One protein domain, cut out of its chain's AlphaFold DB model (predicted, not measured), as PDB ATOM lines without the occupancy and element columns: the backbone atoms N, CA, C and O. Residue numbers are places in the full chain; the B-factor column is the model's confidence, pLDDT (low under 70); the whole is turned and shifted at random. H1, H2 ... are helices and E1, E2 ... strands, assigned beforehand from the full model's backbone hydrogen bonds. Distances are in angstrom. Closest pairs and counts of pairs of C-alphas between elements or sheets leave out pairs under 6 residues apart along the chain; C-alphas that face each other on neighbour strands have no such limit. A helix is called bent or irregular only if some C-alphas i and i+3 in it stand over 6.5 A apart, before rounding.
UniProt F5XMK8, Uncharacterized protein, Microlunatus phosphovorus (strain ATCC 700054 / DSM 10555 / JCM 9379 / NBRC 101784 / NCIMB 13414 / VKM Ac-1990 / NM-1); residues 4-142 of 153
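Overview. This is residues 4 to 142 of the 153 residues of an uncharacterized protein of Microlunatus phosphovorus (strain ATCC 700054 / DSM 10555 / JCM 9379 / NBRC 101784 / NCIMB 13414 / VKM Ac-1990 / NM-1) (UniProt F5XMK8). Two small, separate sheets make the middle of a layered body: the strand pair E1 and E2 is covered by H1, and the three-strand sheet E3, E4, E5 by H3, with H1 and H3 side by side. H2 packs at the E3 edge of the three-strand sheet, and H5 crosses H2 at residues 48 to 55, while residues 35 to 45, of which 42 to 45 belong to H2, stick out from the body. The printed part has 139 residues, with five named helices and five named strands in the order E1 H1 E2 H2 E3 H3 E4 E5 H4 H5; E1 and E2 are parallel, and E3 E4 E5 is mixed. The class is mixed, helices and strands; the whole is compact, with a radius of gyration of the C-alphas of 15.1 A and spans of 42 by 38 by 29 A.

Along the chain. Find C-alpha 4 at (-11.040, -46.743, 24.310), where E1 begins, residues 4 to 7, 9.7 A. H1 is residues 12 to 23, 16.6 A, and E2 residues 27 to 31, 13.3 A. From C-alpha 42 at (-14.725, -47.235, 2.676), H2 runs 26.1 A to residue 59. E3 is residues 67 to 69, 6.9 A; H3 residues 88 to 98, 16.0 A, irregular, with C-alphas 89 and 92 7.6 A apart. E4 is residues 111 to 113, 7.1 A, E5 residues 116 to 118, 6.3 A, and H4 residues 122 to 125, 5.3 A. H5, residues 127 to 141, runs 21.0 A to C-alpha 141 at (2.779, -52.927, 12.901).

Arrangement. In E3 and E4, parallel, look for N 69 and O 112, 2.8 A; in the antiparallel hairpin E4 and E5, N 118 and O 111, 2.8 A. H3 is on this sheet in two layers, helix on one face, at a height of 9.2 A. E3, H3, E4 is a strand-helix-strand unit, parallel neighbours with a helix between, its crossover left-handed; that of E1, H1, E2 is right-handed, with N 6 and O 29 at 2.9 A. H1 and H3 touch at Thr 17 and His 90, C-alphas 7.0 A apart, at a shallow tilt of 27 degrees, the same way. H2 only grazes the sheet E3 E4 E5, with residues 46 to 57. With residues 48 to 55 alone H2 touches H5, about perpendicular at 78 degrees, C-alphas of Ala 55 and Gln 130 5.5 A apart; with residues 47 to 54 alone it touches H4, Thr 51 and Ala 124 having C-alphas 4.2 A apart. Every O i to N i+4 pair is within hydrogen-bond range in H1, H2 and H5, and 5 of 7 in H3; H4 is too short for such a pair.

Size, cuts and confidence. The C-alphas farthest apart are those of Gly 36 and Ala 102, 42.5 A. The printed part has no cut. The links E3 to H3 and H3 to E4 are long. The mean pLDDT of the printed part is 82.6, and 20 residues are under 70, among them 31 to 43.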
ATOM      1  N   VAL A   4     -10.083 -46.874  25.420       72.12
ATOM      2  CA  VAL A   4     -11.040 -46.743  24.310       72.12
ATOM      3  C   VAL A   4     -10.330 -46.380  23.004       72.12
ATOM      4  O   VAL A   4      -9.734 -45.312  22.882       72.12
ATOM      5  N   LEU A   5     -10.424 -47.246  21.987       77.94
ATOM      6  CA  LEU A   5      -9.953 -46.951  20.628       77.94
ATOM      7  C   LEU A   5     -11.066 -46.291  19.808       77.94
ATOM      8  O   LEU A   5     -12.055 -46.932  19.452       77.94
ATOM      9  N   VAL A   6     -10.872 -45.031  19.422       67.25
ATOM     10  CA  VAL A   6     -11.801 -44.308  18.546       67.25
ATOM     11  C   VAL A   6     -11.230 -44.235  17.132       67.25
ATOM     12  O   VAL A   6     -10.211 -43.588  16.878       67.25
ATOM     13  N   THR A   7     -11.902 -44.879  16.174       74.38
ATOM     14  CA  THR A   7     -11.503 -44.852  14.757       74.38
ATOM     15  C   THR A   7     -12.191 -43.720  13.993       74.38
ATOM     16  O   THR A   7     -13.349 -43.391  14.238       74.38
ATOM     17  N   GLY A   8     -11.485 -43.100  13.039       65.75
ATOM     18  CA  GLY A   8     -12.033 -41.992  12.247       65.75
ATOM     19  C   GLY A   8     -12.123 -40.667  13.013       65.75
ATOM     20  O   GLY A   8     -12.920 -39.807  12.649       65.75
ATOM     21  N   ALA A   9     -11.296 -40.482  14.041       69.62
ATOM     22  CA  ALA A   9     -11.340 -39.337  14.950       69.62
ATOM     23  C   ALA A   9     -10.415 -38.170  14.552       69.62
ATOM     24  O   ALA A   9     -10.034 -37.356  15.383       69.62
ATOM     25  N   SER A  10     -10.081 -38.037  13.262       58.09
ATOM     26  CA  SER A  10      -9.279 -36.900  12.783       58.09
ATOM     27  C   SER A  10     -10.001 -35.556  12.913       58.09
ATOM     28  O   SER A  10      -9.354 -34.532  13.095       58.09
ATOM     29  N   THR A  11     -11.335 -35.543  12.789       64.56
ATOM     30  CA  THR A  11     -12.205 -34.362  12.937       64.56
ATOM     31  C   THR A  11     -13.629 -34.793  13.327       64.56
ATOM     32  O   THR A  11     -13.943 -35.984  13.308       64.56
ATOM     33  N   GLY A  12     -14.516 -33.835  13.615       75.06
ATOM     34  CA  GLY A  12     -15.957 -34.085  13.760       75.06
ATOM     35  C   GLY A  12     -16.308 -34.967  14.962       75.06
ATOM     36  O   GLY A  12     -15.674 -34.870  16.010       75.06
ATOM     37  N   LEU A  13     -17.316 -35.831  14.798       71.94
ATOM     38  CA  LEU A  13     -17.871 -36.675  15.868       71.94
ATOM     39  C   LEU A  13     -16.830 -37.562  16.556       71.94
ATOM     40  O   LEU A  13     -16.850 -37.686  17.777       71.94
ATOM     41  N   GLY A  14     -15.902 -38.152  15.797       72.31
ATOM     42  CA  GLY A  14     -14.857 -38.991  16.381       72.31
ATOM     43  C   GLY A  14     -13.935 -38.191  17.306       72.31
ATOM     44  O   GLY A  14     -13.629 -38.649  18.400       72.31
ATOM     45  N   LEU A  15     -13.559 -36.964  16.926       71.00
ATOM     46  CA  LEU A  15     -12.743 -36.094  17.782       71.00
ATOM     47  C   LEU A  15     -13.524 -35.600  19.011       71.00
ATOM     48  O   LEU A  15     -12.960 -35.520  20.098       71.00
ATOM     49  N   ALA A  16     -14.816 -35.290  18.856       77.25
ATOM     50  CA  ALA A  16     -15.684 -34.924  19.977       77.25
ATOM     51  C   ALA A  16     -15.838 -36.082  20.980       77.25
ATOM     52  O   ALA A  16     -15.736 -35.863  22.183       77.25
ATOM     53  N   THR A  17     -15.983 -37.313  20.475       76.62
ATOM     54  CA  THR A  17     -16.024 -38.542  21.284       76.62
ATOM     55  C   THR A  17     -14.714 -38.731  22.051       76.62
ATOM     56  O   THR A  17     -14.746 -38.972  23.252       76.62
ATOM     57  N   VAL A  18     -13.557 -38.567  21.393       78.94
ATOM     58  CA  VAL A  18     -12.244 -38.663  22.060       78.94
ATOM     59  C   VAL A  18     -12.119 -37.650  23.193       78.94
ATOM     60  O   VAL A  18     -11.678 -38.016  24.276       78.94
ATOM     61  N   ARG A  19     -12.529 -36.398  22.959       76.75
ATOM     62  CA  ARG A  19     -12.480 -35.340  23.977       76.75
ATOM     63  C   ARG A  19     -13.358 -35.670  25.177       76.75
ATOM     64  O   ARG A  19     -12.854 -35.664  26.286       76.75
ATOM     65  N   GLN A  20     -14.617 -36.047  24.952       83.38
ATOM     66  CA  GLN A  20     -15.518 -36.411  26.049       83.38
ATOM     67  C   GLN A  20     -15.010 -37.603  26.863       83.38
ATOM     68  O   GLN A  20     -15.089 -37.583  28.086       83.38
ATOM     69  N   LEU A  21     -14.476 -38.634  26.204       80.69
ATOM     70  CA  LEU A  21     -13.922 -39.800  26.893       80.69
ATOM     71  C   LEU A  21     -12.666 -39.440  27.700       80.69
ATOM     72  O   LEU A  21     -12.512 -39.911  28.824       80.69
ATOM     73  N   ALA A  22     -11.799 -38.581  27.160       74.31
ATOM     74  CA  ALA A  22     -10.627 -38.090  27.876       74.31
ATOM     75  C   ALA A  22     -11.025 -37.214  29.081       74.31
ATOM     76  O   ALA A  22     -10.512 -37.424  30.177       74.31
ATOM     77  N   ASP A  23     -11.990 -36.303  28.908       83.12
ATOM     78  CA  ASP A  23     -12.525 -35.446  29.978       83.12
ATOM     79  C   ASP A  23     -13.191 -36.271  31.096       83.12
ATOM     80  O   ASP A  23     -13.150 -35.891  32.265       83.12
ATOM     81  N   ALA A  24     -13.766 -37.429  30.755       81.75
ATOM     82  CA  ALA A  24     -14.337 -38.387  31.701       81.75
ATOM     83  C   ALA A  24     -13.290 -39.301  32.381       81.75
ATOM     84  O   ALA A  24     -13.657 -40.171  33.172       81.75
ATOM     85  N   GLY A  25     -11.993 -39.116  32.110       80.69
ATOM     86  CA  GLY A  25     -10.913 -39.864  32.757       80.69
ATOM     87  C   GLY A  25     -10.727 -41.282  32.211       80.69
ATOM     88  O   GLY A  25     -10.463 -42.211  32.977       80.69
ATOM     89  N   HIS A  26     -10.913 -41.474  30.904       75.81
ATOM     90  CA  HIS A  26     -10.559 -42.708  30.200       75.81
ATOM     91  C   HIS A  26      -9.247 -42.543  29.423       75.81
ATOM     92  O   HIS A  26      -8.935 -41.457  28.933       75.81
ATOM     93  N   ASP A  27      -8.514 -43.641  29.246       59.88
ATOM     94  CA  ASP A  27      -7.375 -43.691  28.336       59.88
ATOM     95  C   ASP A  27      -7.910 -43.837  26.911       59.88
ATOM     96  O   ASP A  27      -8.593 -44.806  26.585       59.88
ATOM     97  N   VAL A  28      -7.634 -42.871  26.036       64.31
ATOM     98  CA  VAL A  28      -8.216 -42.858  24.688       64.31
ATOM     99  C   VAL A  28      -7.131 -42.944  23.626       64.31
ATOM    100  O   VAL A  28      -6.263 -42.080  23.530       64.31
ATOM    101  N   VAL A  29      -7.223 -43.957  22.765       72.44
ATOM    102  CA  VAL A  29      -6.376 -44.095  21.575       72.44
ATOM    103  C   VAL A  29      -7.153 -43.592  20.366       72.44
ATOM    104  O   VAL A  29      -8.210 -44.113  20.010       72.44
ATOM    105  N   LEU A  30      -6.623 -42.563  19.710       71.88
ATOM    106  CA  LEU A  30      -7.215 -41.954  18.522       71.88
ATOM    107  C   LEU A  30      -6.593 -42.554  17.257       71.88
ATOM    108  O   LEU A  30      -5.384 -42.474  17.054       71.88
ATOM    109  N   HIS A  31      -7.423 -43.081  16.352       68.94
ATOM    110  CA  HIS A  31      -6.990 -43.499  15.018       68.94
ATOM    111  C   HIS A  31      -7.563 -42.588  13.920       68.94
ATOM    112  O   HIS A  31      -8.780 -42.457  13.748       68.94
ATOM    113  N   ALA A  32      -6.669 -41.984  13.135       57.41
ATOM    114  CA  ALA A  32      -6.967 -41.080  12.025       57.41
ATOM    115  C   ALA A  32      -6.360 -41.587  10.707       57.41
ATOM    116  O   ALA A  32      -5.344 -42.281  10.693       57.41
ATOM    117  N   ARG A  33      -6.973 -41.217   9.574       59.09
ATOM    118  CA  ARG A  33      -6.447 -41.568   8.246       59.09
ATOM    119  C   ARG A  33      -5.138 -40.830   7.968       59.09
ATOM    120  O   ARG A  33      -5.077 -39.613   8.110       59.09
ATOM    121  N   ASN A  34      -4.149 -41.565   7.465       55.97
ATOM    122  CA  ASN A  34      -2.972 -40.989   6.824       55.97
ATOM    123  C   ASN A  34      -3.328 -40.614   5.366       55.97
ATOM    124  O   ASN A  34      -3.720 -41.504   4.605       55.97
ATOM    125  N   PRO A  35      -3.208 -39.337   4.958       50.88
ATOM    126  CA  PRO A  35      -3.598 -38.878   3.622       50.88
ATOM    127  C   PRO A  35      -2.775 -39.482   2.464       50.88
ATOM    128  O   PRO A  35      -3.192 -39.361   1.317       50.88
ATOM    129  N   GLY A  36      -1.649 -40.158   2.729       49.72
ATOM    130  CA  GLY A  36      -0.735 -40.676   1.700       49.72
ATOM    131  C   GLY A  36      -0.964 -42.110   1.186       49.72
ATOM    132  O   GLY A  36      -0.144 -42.588   0.406       49.72
ATOM    133  N   ARG A  37      -2.010 -42.847   1.602       53.75
ATOM    134  CA  ARG A  37      -2.218 -44.262   1.189       53.75
ATOM    135  C   ARG A  37      -3.405 -44.458   0.227       53.75
ATOM    136  O   ARG A  37      -4.443 -43.819   0.366       53.75
ATOM    137  N   ARG A  38      -3.235 -45.373  -0.748       48.09
ATOM    138  CA  ARG A  38      -4.198 -45.715  -1.821       48.09
ATOM    139  C   ARG A  38      -5.598 -46.066  -1.290       48.09
ATOM    140  O   ARG A  38      -5.751 -46.676  -0.233       48.09
ATOM    141  N   ARG A  39      -6.614 -45.723  -2.087       50.88
ATOM    142  CA  ARG A  39      -8.049 -45.861  -1.794       50.88
ATOM    143  C   ARG A  39      -8.484 -47.334  -1.805       50.88
ATOM    144  O   ARG A  39      -8.793 -47.876  -2.859       50.88
ATOM    145  N   ARG A  40      -8.522 -47.978  -0.634       55.84
ATOM    146  CA  ARG A  40      -9.467 -49.082  -0.389       55.84
ATOM    147  C   ARG A  40     -10.879 -48.499  -0.312       55.84
ATOM    148  O   ARG A  40     -11.030 -47.318   0.019       55.84
ATOM    149  N   THR A  41     -11.900 -49.281  -0.652       63.41
ATOM    150  CA  THR A  41     -13.285 -48.830  -0.483       63.41
ATOM    151  C   THR A  41     -13.542 -48.582   1.007       63.41
ATOM    152  O   THR A  41     -12.942 -49.204   1.889       63.41
ATOM    153  N   TYR A  42     -14.372 -47.585   1.301       67.44
ATOM    154  CA  TYR A  42     -14.725 -47.235   2.676       67.44
ATOM    155  C   TYR A  42     -15.330 -48.441   3.415       67.44
ATOM    156  O   TYR A  42     -14.996 -48.686   4.575       67.44
ATOM    157  N   ASP A  43     -16.119 -49.234   2.694       68.38
ATOM    158  CA  ASP A  43     -16.825 -50.406   3.206       68.38
ATOM    159  C   ASP A  43     -15.863 -51.502   3.684       68.38
ATOM    160  O   ASP A  43     -16.030 -52.014   4.792       68.38
ATOM    161  N   ASP A  44     -14.783 -51.778   2.938       72.44
ATOM    162  CA  ASP A  44     -13.738 -52.726   3.359       72.44
ATOM    163  C   ASP A  44     -13.124 -52.317   4.702       72.44
ATOM    164  O   ASP A  44     -12.884 -53.145   5.581       72.44
ATOM    165  N   SER A  45     -12.891 -51.014   4.885       76.56
ATOM    166  CA  SER A  45     -12.302 -50.497   6.122       76.56
ATOM    167  C   SER A  45     -13.236 -50.713   7.314       76.56
ATOM    168  O   SER A  45     -12.773 -51.023   8.411       76.56
ATOM    169  N   LYS A  46     -14.552 -50.578   7.114       84.31
ATOM    170  CA  LYS A  46     -15.552 -50.812   8.163       84.31
ATOM    171  C   LYS A  46     -15.740 -52.290   8.472       84.31
ATOM    172  O   LYS A  46     -15.879 -52.634   9.648       84.31
ATOM    173  N   LEU A  47     -15.649 -53.156   7.461       83.75
ATOM    174  CA  LEU A  47     -15.602 -54.596   7.679       83.75
ATOM    175  C   LEU A  47     -14.398 -54.967   8.552       83.75
ATOM    176  O   LEU A  47     -14.591 -55.597   9.584       83.75
ATOM    177  N   TYR A  48     -13.185 -54.517   8.209       86.44
ATOM    178  CA  TYR A  48     -11.985 -54.842   8.990       86.44
ATOM    179  C   TYR A  48     -12.031 -54.304  10.426       86.44
ATOM    180  O   TYR A  48     -11.651 -55.021  11.346       86.44
ATOM    181  N   VAL A  49     -12.527 -53.082  10.651       90.06
ATOM    182  CA  VAL A  49     -12.692 -52.541  12.016       90.06
ATOM    183  C   VAL A  49     -13.690 -53.373  12.823       90.06
ATOM    184  O   VAL A  49     -13.432 -53.683  13.984       90.06
ATOM    185  N   THR A  50     -14.802 -53.779  12.207       93.00
ATOM    186  CA  THR A  50     -15.789 -54.644  12.869       93.00
ATOM    187  C   THR A  50     -15.177 -56.005  13.195       93.00
ATOM    188  O   THR A  50     -15.278 -56.455  14.331       93.00
ATOM    189  N   THR A  51     -14.476 -56.629  12.243       93.12
ATOM    190  CA  THR A  51     -13.761 -57.896  12.452       93.12
ATOM    191  C   THR A  51     -12.735 -57.791  13.578       93.12
ATOM    192  O   THR A  51     -12.660 -58.697  14.402       93.12
ATOM    193  N   LEU A  52     -11.975 -56.693  13.656       93.44
ATOM    194  CA  LEU A  52     -11.012 -56.466  14.735       93.44
ATOM    195  C   LEU A  52     -11.703 -56.423  16.104       93.44
ATOM    196  O   LEU A  52     -11.251 -57.095  17.024       93.44
ATOM    197  N   ALA A  53     -12.817 -55.695  16.236       94.25
ATOM    198  CA  ALA A  53     -13.575 -55.648  17.487       94.25
ATOM    199  C   ALA A  53     -14.101 -57.034  17.900       94.25
ATOM    200  O   ALA A  53     -13.960 -57.417  19.059       94.25
ATOM    201  N   MET A  54     -14.643 -57.815  16.955       95.88
ATOM    202  CA  MET A  54     -15.111 -59.183  17.226       95.88
ATOM    203  C   MET A  54     -13.959 -60.119  17.617       95.88
ATOM    204  O   MET A  54     -14.109 -60.962  18.496       95.88
ATOM    205  N   ALA A  55     -12.794 -59.958  16.984       94.06
ATOM    206  CA  ALA A  55     -11.606 -60.735  17.303       94.06
ATOM    207  C   ALA A  55     -11.089 -60.413  18.713       94.06
ATOM    208  O   ALA A  55     -10.789 -61.337  19.464       94.06
ATOM    209  N   LEU A  56     -11.033 -59.126  19.082       93.19
ATOM    210  CA  LEU A  56     -10.647 -58.670  20.419       93.19
ATOM    211  C   LEU A  56     -11.609 -59.188  21.486       93.19
ATOM    212  O   LEU A  56     -11.149 -59.744  22.473       93.19
ATOM    213  N   ALA A  57     -12.921 -59.114  21.241       93.81
ATOM    214  CA  ALA A  57     -13.940 -59.634  22.154       93.81
ATOM    215  C   ALA A  57     -13.779 -61.131  22.462       93.81
ATOM    216  O   ALA A  57     -14.213 -61.601  23.506       93.81
ATOM    217  N   ARG A  58     -13.163 -61.883  21.543       93.25
ATOM    218  CA  ARG A  58     -12.890 -63.314  21.695       93.25
ATOM    219  C   ARG A  58     -11.562 -63.602  22.402       93.25
ATOM    220  O   ARG A  58     -11.452 -64.642  23.037       93.25
ATOM    221  N   ILE A  59     -10.539 -62.760  22.226       90.56
ATOM    222  CA  ILE A  59      -9.170 -63.042  22.711       90.56
ATOM    223  C   ILE A  59      -8.755 -62.221  23.937       90.56
ATOM    224  O   ILE A  59      -7.646 -62.425  24.432       90.56
ATOM    225  N   ARG A  60      -9.593 -61.274  24.373       88.62
ATOM    226  CA  ARG A  60      -9.345 -60.414  25.530       88.62
ATOM    227  C   ARG A  60     -10.414 -60.630  26.595       88.62
ATOM    228  O   ARG A  60     -11.577 -60.330  26.340       88.62
ATOM    229  N   THR A  61     -10.025 -61.115  27.773       86.44
ATOM    230  CA  THR A  61     -10.917 -61.210  28.949       86.44
ATOM    231  C   THR A  61     -10.763 -60.031  29.913       86.44
ATOM    232  O   THR A  61     -11.644 -59.769  30.726       86.44
ATOM    233  N   ASP A  62      -9.685 -59.259  29.778       84.88
ATOM    234  CA  ASP A  62      -9.369 -58.069  30.576       84.88
ATOM    235  C   ASP A  62      -9.967 -56.764  30.012       84.88
ATOM    236  O   ASP A  62      -9.825 -55.703  30.620       84.88
ATOM    237  N   ALA A  63     -10.618 -56.813  28.845       86.12
ATOM    238  CA  ALA A  63     -11.218 -55.651  28.199       86.12
ATOM    239  C   ALA A  63     -12.475 -56.022  27.399       86.12
ATOM    240  O   ALA A  63     -12.524 -57.050  26.727       86.12
ATOM    241  N   LEU A  64     -13.476 -55.135  27.412       91.06
ATOM    242  CA  LEU A  64     -14.671 -55.262  26.575       91.06
ATOM    243  C   LEU A  64     -14.407 -54.656  25.195       91.06
ATOM    244  O   LEU A  64     -13.853 -53.561  25.083       91.06
ATOM    245  N   ALA A  65     -14.832 -55.340  24.133       93.56
ATOM    246  CA  ALA A  65     -14.634 -54.880  22.764       93.56
ATOM    247  C   ALA A  65     -15.951 -54.900  21.987       93.56
ATOM    248  O   ALA A  65     -16.603 -55.933  21.843       93.56
ATOM    249  N   HIS A  66     -16.323 -53.747  21.439       95.50
ATOM    250  CA  HIS A  66     -17.563 -53.554  20.695       95.50
ATOM    251  C   HIS A  66     -17.314 -52.787  19.401       95.50
ATOM    252  O   HIS A  66     -16.383 -51.988  19.298       95.50
ATOM    253  N   ALA A  67     -18.185 -52.999  18.420       93.88
ATOM    254  CA  ALA A  67     -18.255 -52.183  17.217       93.88
ATOM    255  C   ALA A  67     -19.530 -51.335  17.252       93.88
ATOM    256  O   ALA A  67     -20.592 -51.820  17.638       93.88
ATOM    257  N   VAL A  68     -19.433 -50.068  16.850       93.56
ATOM    258  CA  VAL A  68     -20.562 -49.129  16.867       93.56
ATOM    259  C   VAL A  68     -20.751 -48.531  15.483       93.56
ATOM    260  O   VAL A  68     -19.817 -47.976  14.900       93.56
ATOM    261  N   ASP A  69     -21.978 -48.627  14.992       90.56
ATOM    262  CA  ASP A  69     -22.488 -47.858  13.872       90.56
ATOM    263  C   ASP A  69     -23.203 -46.611  14.420       90.56
ATOM    264  O   ASP A  69     -24.243 -46.743  15.078       90.56
ATOM    265  N   PRO A  70     -22.647 -45.405  14.211       84.44
ATOM    266  CA  PRO A  70     -23.243 -44.171  14.712       84.44
ATOM    267  C   PRO A  70     -24.463 -43.723  13.895       84.44
ATOM    268  O   PRO A  70     -25.103 -42.745  14.271       84.44
ATOM    269  N   GLY A  71     -24.768 -44.397  12.781       86.19
ATOM    270  CA  GLY A  71     -25.809 -43.990  11.849       86.19
ATOM    271  C   GLY A  71     -25.384 -42.907  10.863       86.19
ATOM    272  O   GLY A  71     -24.215 -42.509  10.772       86.19
ATOM    273  N   TRP A  72     -26.350 -42.457  10.065       84.88
ATOM    274  CA  TRP A  72     -26.141 -41.470   9.016       84.88
ATOM    275  C   TRP A  72     -26.446 -40.072   9.544       84.88
ATOM    276  O   TRP A  72     -27.573 -39.590   9.485       84.88
ATOM    277  N   VAL A  73     -25.402 -39.426  10.059       85.50
ATOM    278  CA  VAL A  73     -25.477 -38.164  10.809       85.50
ATOM    279  C   VAL A  73     -24.959 -36.980   9.971       85.50
ATOM    280  O   VAL A  73     -23.952 -37.161   9.268       85.50
ATOM    281  N   PRO A  74     -25.549 -35.761  10.056       81.00
ATOM    282  CA  PRO A  74     -25.210 -34.597   9.228       81.00
ATOM    283  C   PRO A  74     -23.869 -33.974   9.618       81.00
ATOM    284  O   PRO A  74     -23.755 -32.891  10.187       81.00
ATOM    285  N   THR A  75     -22.807 -34.695   9.287       80.19
ATOM    286  CA  THR A  75     -21.415 -34.262   9.367       80.19
ATOM    287  C   THR A  75     -20.896 -33.941   7.968       80.19
ATOM    288  O   THR A  75     -21.540 -34.248   6.968       80.19
ATOM    289  N   ARG A  76     -19.662 -33.426   7.860       78.44
ATOM    290  CA  ARG A  76     -18.984 -33.271   6.556       78.44
ATOM    291  C   ARG A  76     -18.988 -34.567   5.726       78.44
ATOM    292  O   ARG A  76     -19.008 -34.499   4.507       78.44
ATOM    293  N   MET A  77     -18.937 -35.731   6.381       76.75
ATOM    294  CA  MET A  77     -18.951 -37.035   5.712       76.75
ATOM    295  C   MET A  77     -20.368 -37.526   5.398       76.75
ATOM    296  O   MET A  77     -20.558 -38.156   4.365       76.75
ATOM    297  N   GLY A  78     -21.343 -37.250   6.268       75.81
ATOM    298  CA  GLY A  78     -22.737 -37.654   6.057       75.81
ATOM    299  C   GLY A  78     -23.488 -36.762   5.067       75.81
ATOM    300  O   GLY A  78     -24.416 -37.225   4.415       75.81
ATOM    301  N   GLY A  79     -23.059 -35.511   4.899       83.75
ATOM    302  CA  GLY A  79     -23.751 -34.535   4.064       83.75
ATOM    303  C   GLY A  79     -25.036 -34.005   4.715       83.75
ATOM    304  O   GLY A  79     -25.450 -34.477   5.774       83.75
ATOM    305  N   PRO A  80     -25.676 -32.999   4.102       82.25
ATOM    306  CA  PRO A  80     -26.843 -32.329   4.679       82.25
ATOM    307  C   PRO A  80     -28.127 -33.171   4.637       82.25
ATOM    308  O   PRO A  80     -29.071 -32.857   5.347       82.25
ATOM    309  N   ALA A  81     -28.172 -34.227   3.817       85.12
ATOM    310  CA  ALA A  81     -29.335 -35.108   3.674       85.12
ATOM    311  C   ALA A  81     -29.392 -36.234   4.724       85.12
ATOM    312  O   ALA A  81     -30.275 -37.086   4.661       85.12
ATOM    313  N   ALA A  82     -28.430 -36.260   5.645       83.12
ATOM    314  CA  ALA A  82     -28.302 -37.299   6.648       83.12
ATOM    315  C   ALA A  82     -29.505 -37.313   7.606       83.12
ATOM    316  O   ALA A  82     -29.920 -36.267   8.104       83.12
ATOM    317  N   SER A  83     -30.071 -38.501   7.820       82.19
ATOM    318  CA  SER A  83     -31.364 -38.687   8.489       82.19
ATOM    319  C   SER A  83     -31.300 -38.664  10.015       82.19
ATOM    320  O   SER A  83     -32.302 -38.352  10.654       82.19
ATOM    321  N   ASP A  84     -30.153 -39.011  10.598       81.06
ATOM    322  CA  ASP A  84     -29.983 -39.106  12.049       81.06
ATOM    323  C   ASP A  84     -29.507 -37.774  12.638       81.06
ATOM    324  O   ASP A  84     -28.931 -36.935  11.949       81.06
ATOM    325  N   SER A  85     -29.717 -37.555  13.937       82.00
ATOM    326  CA  SER A  85     -29.265 -36.326  14.600       82.00
ATOM    327  C   SER A  85     -27.798 -36.413  15.042       82.00
ATOM    328  O   SER A  85     -27.258 -37.492  15.294       82.00
ATOM    329  N   LEU A  86     -27.141 -35.253  15.182       76.62
ATOM    330  CA  LEU A  86     -25.779 -35.170  15.738       76.62
ATOM    331  C   LEU A  86     -25.687 -35.735  17.157       76.62
ATOM    332  O   LEU A  86     -24.673 -36.337  17.503       76.62
ATOM    333  N   GLU A  87     -26.745 -35.554  17.945       77.25
ATOM    334  CA  GLU A  87     -26.852 -36.091  19.297       77.25
ATOM    335  C   GLU A  87     -26.891 -37.625  19.267       77.25
ATOM    336  O   GLU A  87     -26.045 -38.273  19.880       77.25
ATOM    337  N   GLU A  88     -27.778 -38.227  18.467       78.38
ATOM    338  CA  GLU A  88     -27.883 -39.689  18.350       78.38
ATOM    339  C   GLU A  88     -26.578 -40.343  17.876       78.38
ATOM    340  O   GLU A  88     -26.244 -41.449  18.316       78.38
ATOM    341  N   GLY A  89     -25.798 -39.625  17.064       78.88
ATOM    342  CA  GLY A  89     -24.510 -40.066  16.534       78.88
ATOM    343  C   GLY A  89     -23.437 -40.399  17.574       78.88
ATOM    344  O   GLY A  89     -22.451 -41.055  17.221       78.88
ATOM    345  N   HIS A  90     -23.591 -39.966  18.836       81.44
ATOM    346  CA  HIS A  90     -22.626 -40.280  19.897       81.44
ATOM    347  C   HIS A  90     -23.142 -41.094  21.085       81.44
ATOM    348  O   HIS A  90     -22.345 -41.607  21.881       81.44
ATOM    349  N   ARG A  91     -24.461 -41.247  21.222       88.12
ATOM    350  CA  ARG A  91     -25.067 -41.820  22.435       88.12
ATOM    351  C   ARG A  91     -24.635 -43.254  22.701       88.12
ATOM    352  O   ARG A  91     -24.413 -43.611  23.853       88.12
ATOM    353  N   THR A  92     -24.506 -44.070  21.656       89.69
ATOM    354  CA  THR A  92     -24.190 -45.499  21.809       89.69
ATOM    355  C   THR A  92     -22.778 -45.705  22.347       89.69
ATOM    356  O   THR A  92     -22.612 -46.419  23.328       89.69
ATOM    357  N   GLN A  93     -21.769 -45.055  21.759       87.75
ATOM    358  CA  GLN A  93     -20.392 -45.172  22.239       87.75
ATOM    359  C   GLN A  93     -20.190 -44.536  23.617       87.75
ATOM    360  O   GLN A  93     -19.424 -45.068  24.411       87.75
ATOM    361  N   THR A  94     -20.913 -43.451  23.924       89.50
ATOM    362  CA  THR A  94     -20.883 -42.843  25.264       89.50
ATOM    363  C   THR A  94     -21.437 -43.829  26.289       89.50
ATOM    364  O   THR A  94     -20.779 -44.127  27.276       89.50
ATOM    365  N   TRP A  95     -22.613 -44.405  26.011       93.31
ATOM    366  CA  TRP A  95     -23.245 -45.390  26.884       93.31
ATOM    367  C   TRP A  95     -22.374 -46.637  27.081       93.31
ATOM    368  O   TRP A  95     -22.166 -47.031  28.219       93.31
ATOM    369  N   LEU A  96     -21.798 -47.212  26.020       93.00
ATOM    370  CA  LEU A  96     -20.911 -48.379  26.142       93.00
ATOM    371  C   LEU A  96     -19.656 -48.104  26.982       93.00
ATOM    372  O   LEU A  96     -19.133 -49.024  27.600       93.00
ATOM    373  N   ALA A  97     -19.162 -46.864  26.998       89.12
ATOM    374  CA  ALA A  97     -17.973 -46.501  27.763       89.12
ATOM    375  C   ALA A  97     -18.255 -46.245  29.255       89.12
ATOM    376  O   ALA A  97     -17.336 -46.352  30.066       89.12
ATOM    377  N   THR A  98     -19.495 -45.887  29.614       91.56
ATOM    378  CA  THR A  98     -19.838 -45.415  30.969       91.56
ATOM    379  C   THR A  98     -20.896 -46.246  31.688       91.56
ATOM    380  O   THR A  98     -21.103 -46.042  32.882       91.56
ATOM    381  N   ALA A  99     -21.635 -47.105  30.985       90.81
ATOM    382  CA  ALA A  99     -22.663 -47.938  31.597       90.81
ATOM    383  C   ALA A  99     -22.050 -48.978  32.537       90.81
ATOM    384  O   ALA A  99     -20.912 -49.409  32.358       90.81
ATOM    385  N   ASP A 100     -22.844 -49.411  33.513       93.31
ATOM    386  CA  ASP A 100     -22.542 -50.624  34.262       93.31
ATOM    387  C   ASP A 100     -22.460 -51.803  33.269       93.31
ATOM    388  O   ASP A 100     -23.434 -52.032  32.542       93.31
ATOM    389  N   PRO A 101     -21.337 -52.548  33.206       90.00
ATOM    390  CA  PRO A 101     -21.195 -53.697  32.316       90.00
ATOM    391  C   PRO A 101     -22.320 -54.730  32.442       90.00
ATOM    392  O   PRO A 101     -22.665 -55.367  31.450       90.00
ATOM    393  N   ALA A 102     -22.949 -54.863  33.618       92.06
ATOM    394  CA  ALA A 102     -24.089 -55.758  33.820       92.06
ATOM    395  C   ALA A 102     -25.334 -55.367  32.994       92.06
ATOM    396  O   ALA A 102     -26.248 -56.172  32.831       92.06
ATOM    397  N   GLN A 103     -25.384 -54.138  32.470       92.56
ATOM    398  CA  GLN A 103     -26.461 -53.633  31.612       92.56
ATOM    399  C   GLN A 103     -26.175 -53.813  30.114       92.56
ATOM    400  O   GLN A 103     -27.018 -53.461  29.284       92.56
ATOM    401  N   ILE A 104     -24.993 -54.311  29.752       94.88
ATOM    402  CA  ILE A 104     -24.560 -54.455  28.365       94.88
ATOM    403  C   ILE A 104     -24.775 -55.908  27.935       94.88
ATOM    404  O   ILE A 104     -24.099 -56.816  28.408       94.88
ATOM    405  N   ASP A 105     -25.708 -56.121  27.007       94.56
ATOM    406  CA  ASP A 105     -25.964 -57.428  26.396       94.56
ATOM    407  C   ASP A 105     -25.836 -57.344  24.861       94.56
ATOM    408  O   ASP A 105     -26.614 -56.627  24.219       94.56
ATOM    409  N   PRO A 106     -24.859 -58.029  24.237       95.06
ATOM    410  CA  PRO A 106     -23.893 -58.944  24.852       95.06
ATOM    411  C   PRO A 106     -22.803 -58.200  25.644       95.06
ATOM    412  O   PRO A 106     -22.432 -57.097  25.238       95.06
ATOM    413  N   PRO A 107     -22.219 -58.812  26.695       93.12
ATOM    414  CA  PRO A 107     -21.231 -58.156  27.564       93.12
ATOM    415  C   PRO A 107     -19.943 -57.756  26.832       93.12
ATOM    416  O   PRO A 107     -19.270 -56.812  27.222       93.12
ATOM    417  N   THR A 108     -19.604 -58.445  25.741       95.06
ATOM    418  CA  THR A 108     -18.539 -58.082  24.796       95.06
ATOM    419  C   THR A 108     -18.933 -58.579  23.400       95.06
ATOM    420  O   THR A 108     -19.841 -59.397  23.255       95.06
ATOM    421  N   GLY A 109     -18.314 -58.074  22.335       94.69
ATOM    422  CA  GLY A 109     -18.557 -58.548  20.965       94.69
ATOM    423  C   GLY A 109     -19.865 -58.064  20.330       94.69
ATOM    424  O   GLY A 109     -20.272 -58.550  19.279       94.69
ATOM    425  N   GLY A 110     -20.544 -57.091  20.937       95.81
ATOM    426  CA  GLY A 110     -21.717 -56.454  20.331       95.81
ATOM    427  C   GLY A 110     -21.369 -55.553  19.134       95.81
ATOM    428  O   GLY A 110     -20.417 -54.769  19.196       95.81
ATOM    429  N   TYR A 111     -22.171 -55.637  18.066       96.38
ATOM    430  CA  TYR A 111     -22.257 -54.626  17.006       96.38
ATOM    431  C   TYR A 111     -23.508 -53.778  17.244       96.38
ATOM    432  O   TYR A 111     -24.620 -54.302  17.231       96.38
ATOM    433  N   TRP A 112     -23.341 -52.484  17.496       95.44
ATOM    434  CA  TRP A 112     -24.396 -51.644  18.057       95.44
ATOM    435  C   TRP A 112     -24.848 -50.545  17.106       95.44
ATOM    436  O   TRP A 112     -24.028 -49.897  16.465       95.44
ATOM    437  N   PHE A 113     -26.154 -50.285  17.094       92.38
ATOM    438  CA  PHE A 113     -26.764 -49.136  16.430       92.38
ATOM    439  C   PHE A 113     -27.885 -48.585  17.312       92.38
ATOM    440  O   PHE A 113     -28.789 -49.332  17.690       92.38
ATOM    441  N   HIS A 114     -27.817 -47.301  17.671       91.88
ATOM    442  CA  HIS A 114     -28.751 -46.639  18.598       91.88
ATOM    443  C   HIS A 114     -29.063 -47.474  19.859       91.88
ATOM    444  O   HIS A 114     -30.223 -47.768  20.158       91.88
ATOM    445  N   ARG A 115     -28.012 -47.892  20.587       92.12
ATOM    446  CA  ARG A 115     -28.069 -48.752  21.795       92.12
ATOM    447  C   ARG A 115     -28.773 -50.104  21.615       92.12
ATOM    448  O   ARG A 115     -29.153 -50.738  22.592       92.12
ATOM    449  N   LYS A 116     -28.936 -50.574  20.376       94.19
ATOM    450  CA  LYS A 116     -29.456 -51.911  20.076       94.19
ATOM    451  C   LYS A 116     -28.354 -52.766  19.477       94.19
ATOM    452  O   LYS A 116     -27.767 -52.387  18.459       94.19
ATOM    453  N   ALA A 117     -28.100 -53.916  20.092       95.69
ATOM    454  CA  ALA A 117     -27.228 -54.925  19.520       95.69
ATOM    455  C   ALA A 117     -27.859 -55.479  18.233       95.69
ATOM    456  O   ALA A 117     -29.064 -55.724  18.141       95.69
ATOM    457  N   ARG A 118     -27.031 -55.648  17.208       95.38
ATOM    458  CA  ARG A 118     -27.386 -56.172  15.892       95.38
ATOM    459  C   ARG A 118     -26.353 -57.208  15.477       95.38
ATOM    460  O   ARG A 118     -25.231 -57.226  15.974       95.38
ATOM    461  N   ARG A 119     -26.718 -58.062  14.520       94.38
ATOM    462  CA  ARG A 119     -25.741 -58.956  13.893       94.38
ATOM    463  C   ARG A 119     -24.915 -58.171  12.868       94.38
ATOM    464  O   ARG A 119     -25.515 -57.574  11.973       94.38
ATOM    465  N   PRO A 120     -23.572 -58.170  12.968       92.69
ATOM    466  CA  PRO A 120     -22.727 -57.610  11.925       92.69
ATOM    467  C   PRO A 120     -22.734 -58.516  10.685       92.69
ATOM    468  O   PRO A 120     -23.299 -59.616  10.686       92.69
ATOM    469  N   HIS A 121     -22.064 -58.077   9.619       90.12
ATOM    470  CA  HIS A 121     -21.842 -58.917   8.445       90.12
ATOM    471  C   HIS A 121     -21.162 -60.244   8.833       90.12
ATOM    472  O   HIS A 121     -20.197 -60.248   9.596       90.12
ATOM    473  N   ARG A 122     -21.617 -61.369   8.260       93.31
ATOM    474  CA  ARG A 122     -21.176 -62.729   8.642       93.31
ATOM    475  C   ARG A 122     -19.660 -62.934   8.615       93.31
ATOM    476  O   ARG A 122     -19.137 -63.642   9.461       93.31
ATOM    477  N   ALA A 123     -18.959 -62.285   7.682       85.19
ATOM    478  CA  ALA A 123     -17.503 -62.384   7.592       85.19
ATOM    479  C   ALA A 123     -16.809 -61.848   8.857       85.19
ATOM    480  O   ALA A 123     -15.801 -62.401   9.264       85.19
ATOM    481  N   ALA A 124     -17.365 -60.835   9.532       89.38
ATOM    482  CA  ALA A 124     -16.789 -60.321  10.777       89.38
ATOM    483  C   ALA A 124     -16.885 -61.318  11.946       89.38
ATOM    484  O   ALA A 124     -16.158 -61.175  12.926       89.38
ATOM    485  N   LEU A 125     -17.759 -62.324  11.840       94.75
ATOM    486  CA  LEU A 125     -17.924 -63.403  12.817       94.75
ATOM    487  C   LEU A 125     -17.100 -64.656  12.464       94.75
ATOM    488  O   LEU A 125     -17.053 -65.590  13.260       94.75
ATOM    489  N   ASP A 126     -16.459 -64.690  11.291       93.62
ATOM    490  CA  ASP A 126     -15.611 -65.801  10.864       93.62
ATOM    491  C   ASP A 126     -14.277 -65.768  11.622       93.62
ATOM    492  O   ASP A 126     -13.470 -64.843  11.492       93.62
ATOM    493  N   THR A 127     -14.037 -66.804  12.420       96.81
ATOM    494  CA  THR A 127     -12.860 -66.915  13.277       96.81
ATOM    495  C   THR A 127     -11.557 -67.049  12.493       96.81
ATOM    496  O   THR A 127     -10.532 -66.565  12.979       96.81
ATOM    497  N   ALA A 128     -11.585 -67.651  11.300       92.56
ATOM    498  CA  ALA A 128     -10.425 -67.766  10.425       92.56
ATOM    499  C   ALA A 128     -10.060 -66.399   9.841       92.56
ATOM    500  O   ALA A 128      -8.899 -65.992   9.906       92.56
ATOM    501  N   PHE A 129     -11.060 -65.643   9.379       88.19
ATOM    502  CA  PHE A 129     -10.852 -64.282   8.886       88.19
ATOM    503  C   PHE A 129     -10.365 -63.328   9.984       88.19
ATOM    504  O   PHE A 129      -9.468 -62.519   9.753       88.19
ATOM    505  N   GLN A 130     -10.906 -63.448  11.199       93.69
ATOM    506  CA  GLN A 130     -10.404 -62.723  12.368       93.69
ATOM    507  C   GLN A 130      -8.920 -63.023  12.616       93.69
ATOM    508  O   GLN A 130      -8.129 -62.095  12.755       93.69
ATOM    509  N   ASN A 131      -8.524 -64.299  12.628       92.19
ATOM    510  CA  ASN A 131      -7.128 -64.696  12.842       92.19
ATOM    511  C   ASN A 131      -6.198 -64.163  11.744       92.19
ATOM    512  O   ASN A 131      -5.123 -63.652  12.051       92.19
ATOM    513  N   GLU A 132      -6.620 -64.243  10.480       87.31
ATOM    514  CA  GLU A 132      -5.858 -63.714   9.347       87.31
ATOM    515  C   GLU A 132      -5.669 -62.195   9.459       87.31
ATOM    516  O   GLU A 132      -4.573 -61.683   9.222       87.31
ATOM    517  N   LEU A 133      -6.723 -61.468   9.848       86.50
ATOM    518  CA  LEU A 133      -6.649 -60.027  10.060       86.50
ATOM    519  C   LEU A 133      -5.658 -59.678  11.174       86.50
ATOM    520  O   LEU A 133      -4.819 -58.806  10.964       86.50
ATOM    521  N   LEU A 134      -5.728 -60.352  12.327       88.19
ATOM    522  CA  LEU A 134      -4.808 -60.104  13.442       88.19
ATOM    523  C   LEU A 134      -3.355 -60.356  13.026       88.19
ATOM    524  O   LEU A 134      -2.531 -59.461  13.175       88.19
ATOM    525  N   ALA A 135      -3.064 -61.500  12.399       85.94
ATOM    526  CA  ALA A 135      -1.716 -61.829  11.933       85.94
ATOM    527  C   ALA A 135      -1.175 -60.792  10.931       85.94
ATOM    528  O   ALA A 135      -0.013 -60.392  10.991       85.94
ATOM    529  N   LYS A 136      -2.027 -60.308  10.016       82.19
ATOM    530  CA  LYS A 136      -1.658 -59.242   9.072       82.19
ATOM    531  C   LYS A 136      -1.395 -57.911   9.768       82.19
ATOM    532  O   LYS A 136      -0.501 -57.184   9.339       82.19
ATOM    533  N   LEU A 137      -2.175 -57.569  10.794       84.31
ATOM    534  CA  LEU A 137      -1.964 -56.352  11.575       84.31
ATOM    535  C   LEU A 137      -0.652 -56.434  12.355       84.31
ATOM    536  O   LEU A 137       0.149 -55.518  12.219       84.31
ATOM    537  N   GLU A 138      -0.390 -57.533  13.062       84.50
ATOM    538  CA  GLU A 138       0.867 -57.764  13.790       84.50
ATOM    539  C   GLU A 138       2.084 -57.684  12.861       84.50
ATOM    540  O   GLU A 138       3.033 -56.956  13.139       84.50
ATOM    541  N   ALA A 139       2.034 -58.357  11.707       79.19
ATOM    542  CA  ALA A 139       3.109 -58.304  10.719       79.19
ATOM    543  C   ALA A 139       3.324 -56.889  10.150       79.19
ATOM    544  O   ALA A 139       4.442 -56.528   9.787       79.19
ATOM    545  N   HIS A 140       2.263 -56.081  10.047       77.44
ATOM    546  CA  HIS A 140       2.353 -54.722   9.519       77.44
ATOM    547  C   HIS A 140       2.830 -53.697  10.551       77.44
ATOM    548  O   HIS A 140       3.484 -52.722  10.180       77.44
ATOM    549  N   THR A 141       2.462 -53.870  11.820       83.75
ATOM    550  CA  THR A 141       2.779 -52.927  12.901       83.75
ATOM    551  C   THR A 141       4.044 -53.305  13.663       83.75
ATOM    552  O   THR A 141       4.639 -52.435  14.289       83.75
ATOM    553  N   GLY A 142       4.448 -54.579  13.632       82.44
ATOM    554  CA  GLY A 142       5.481 -55.131  14.509       82.44
ATOM    555  C   GLY A 142       5.043 -55.246  15.974       82.44
ATOM    556  O   GLY A 142       5.882 -55.499  16.833       82.44
TER     557      GLY A 142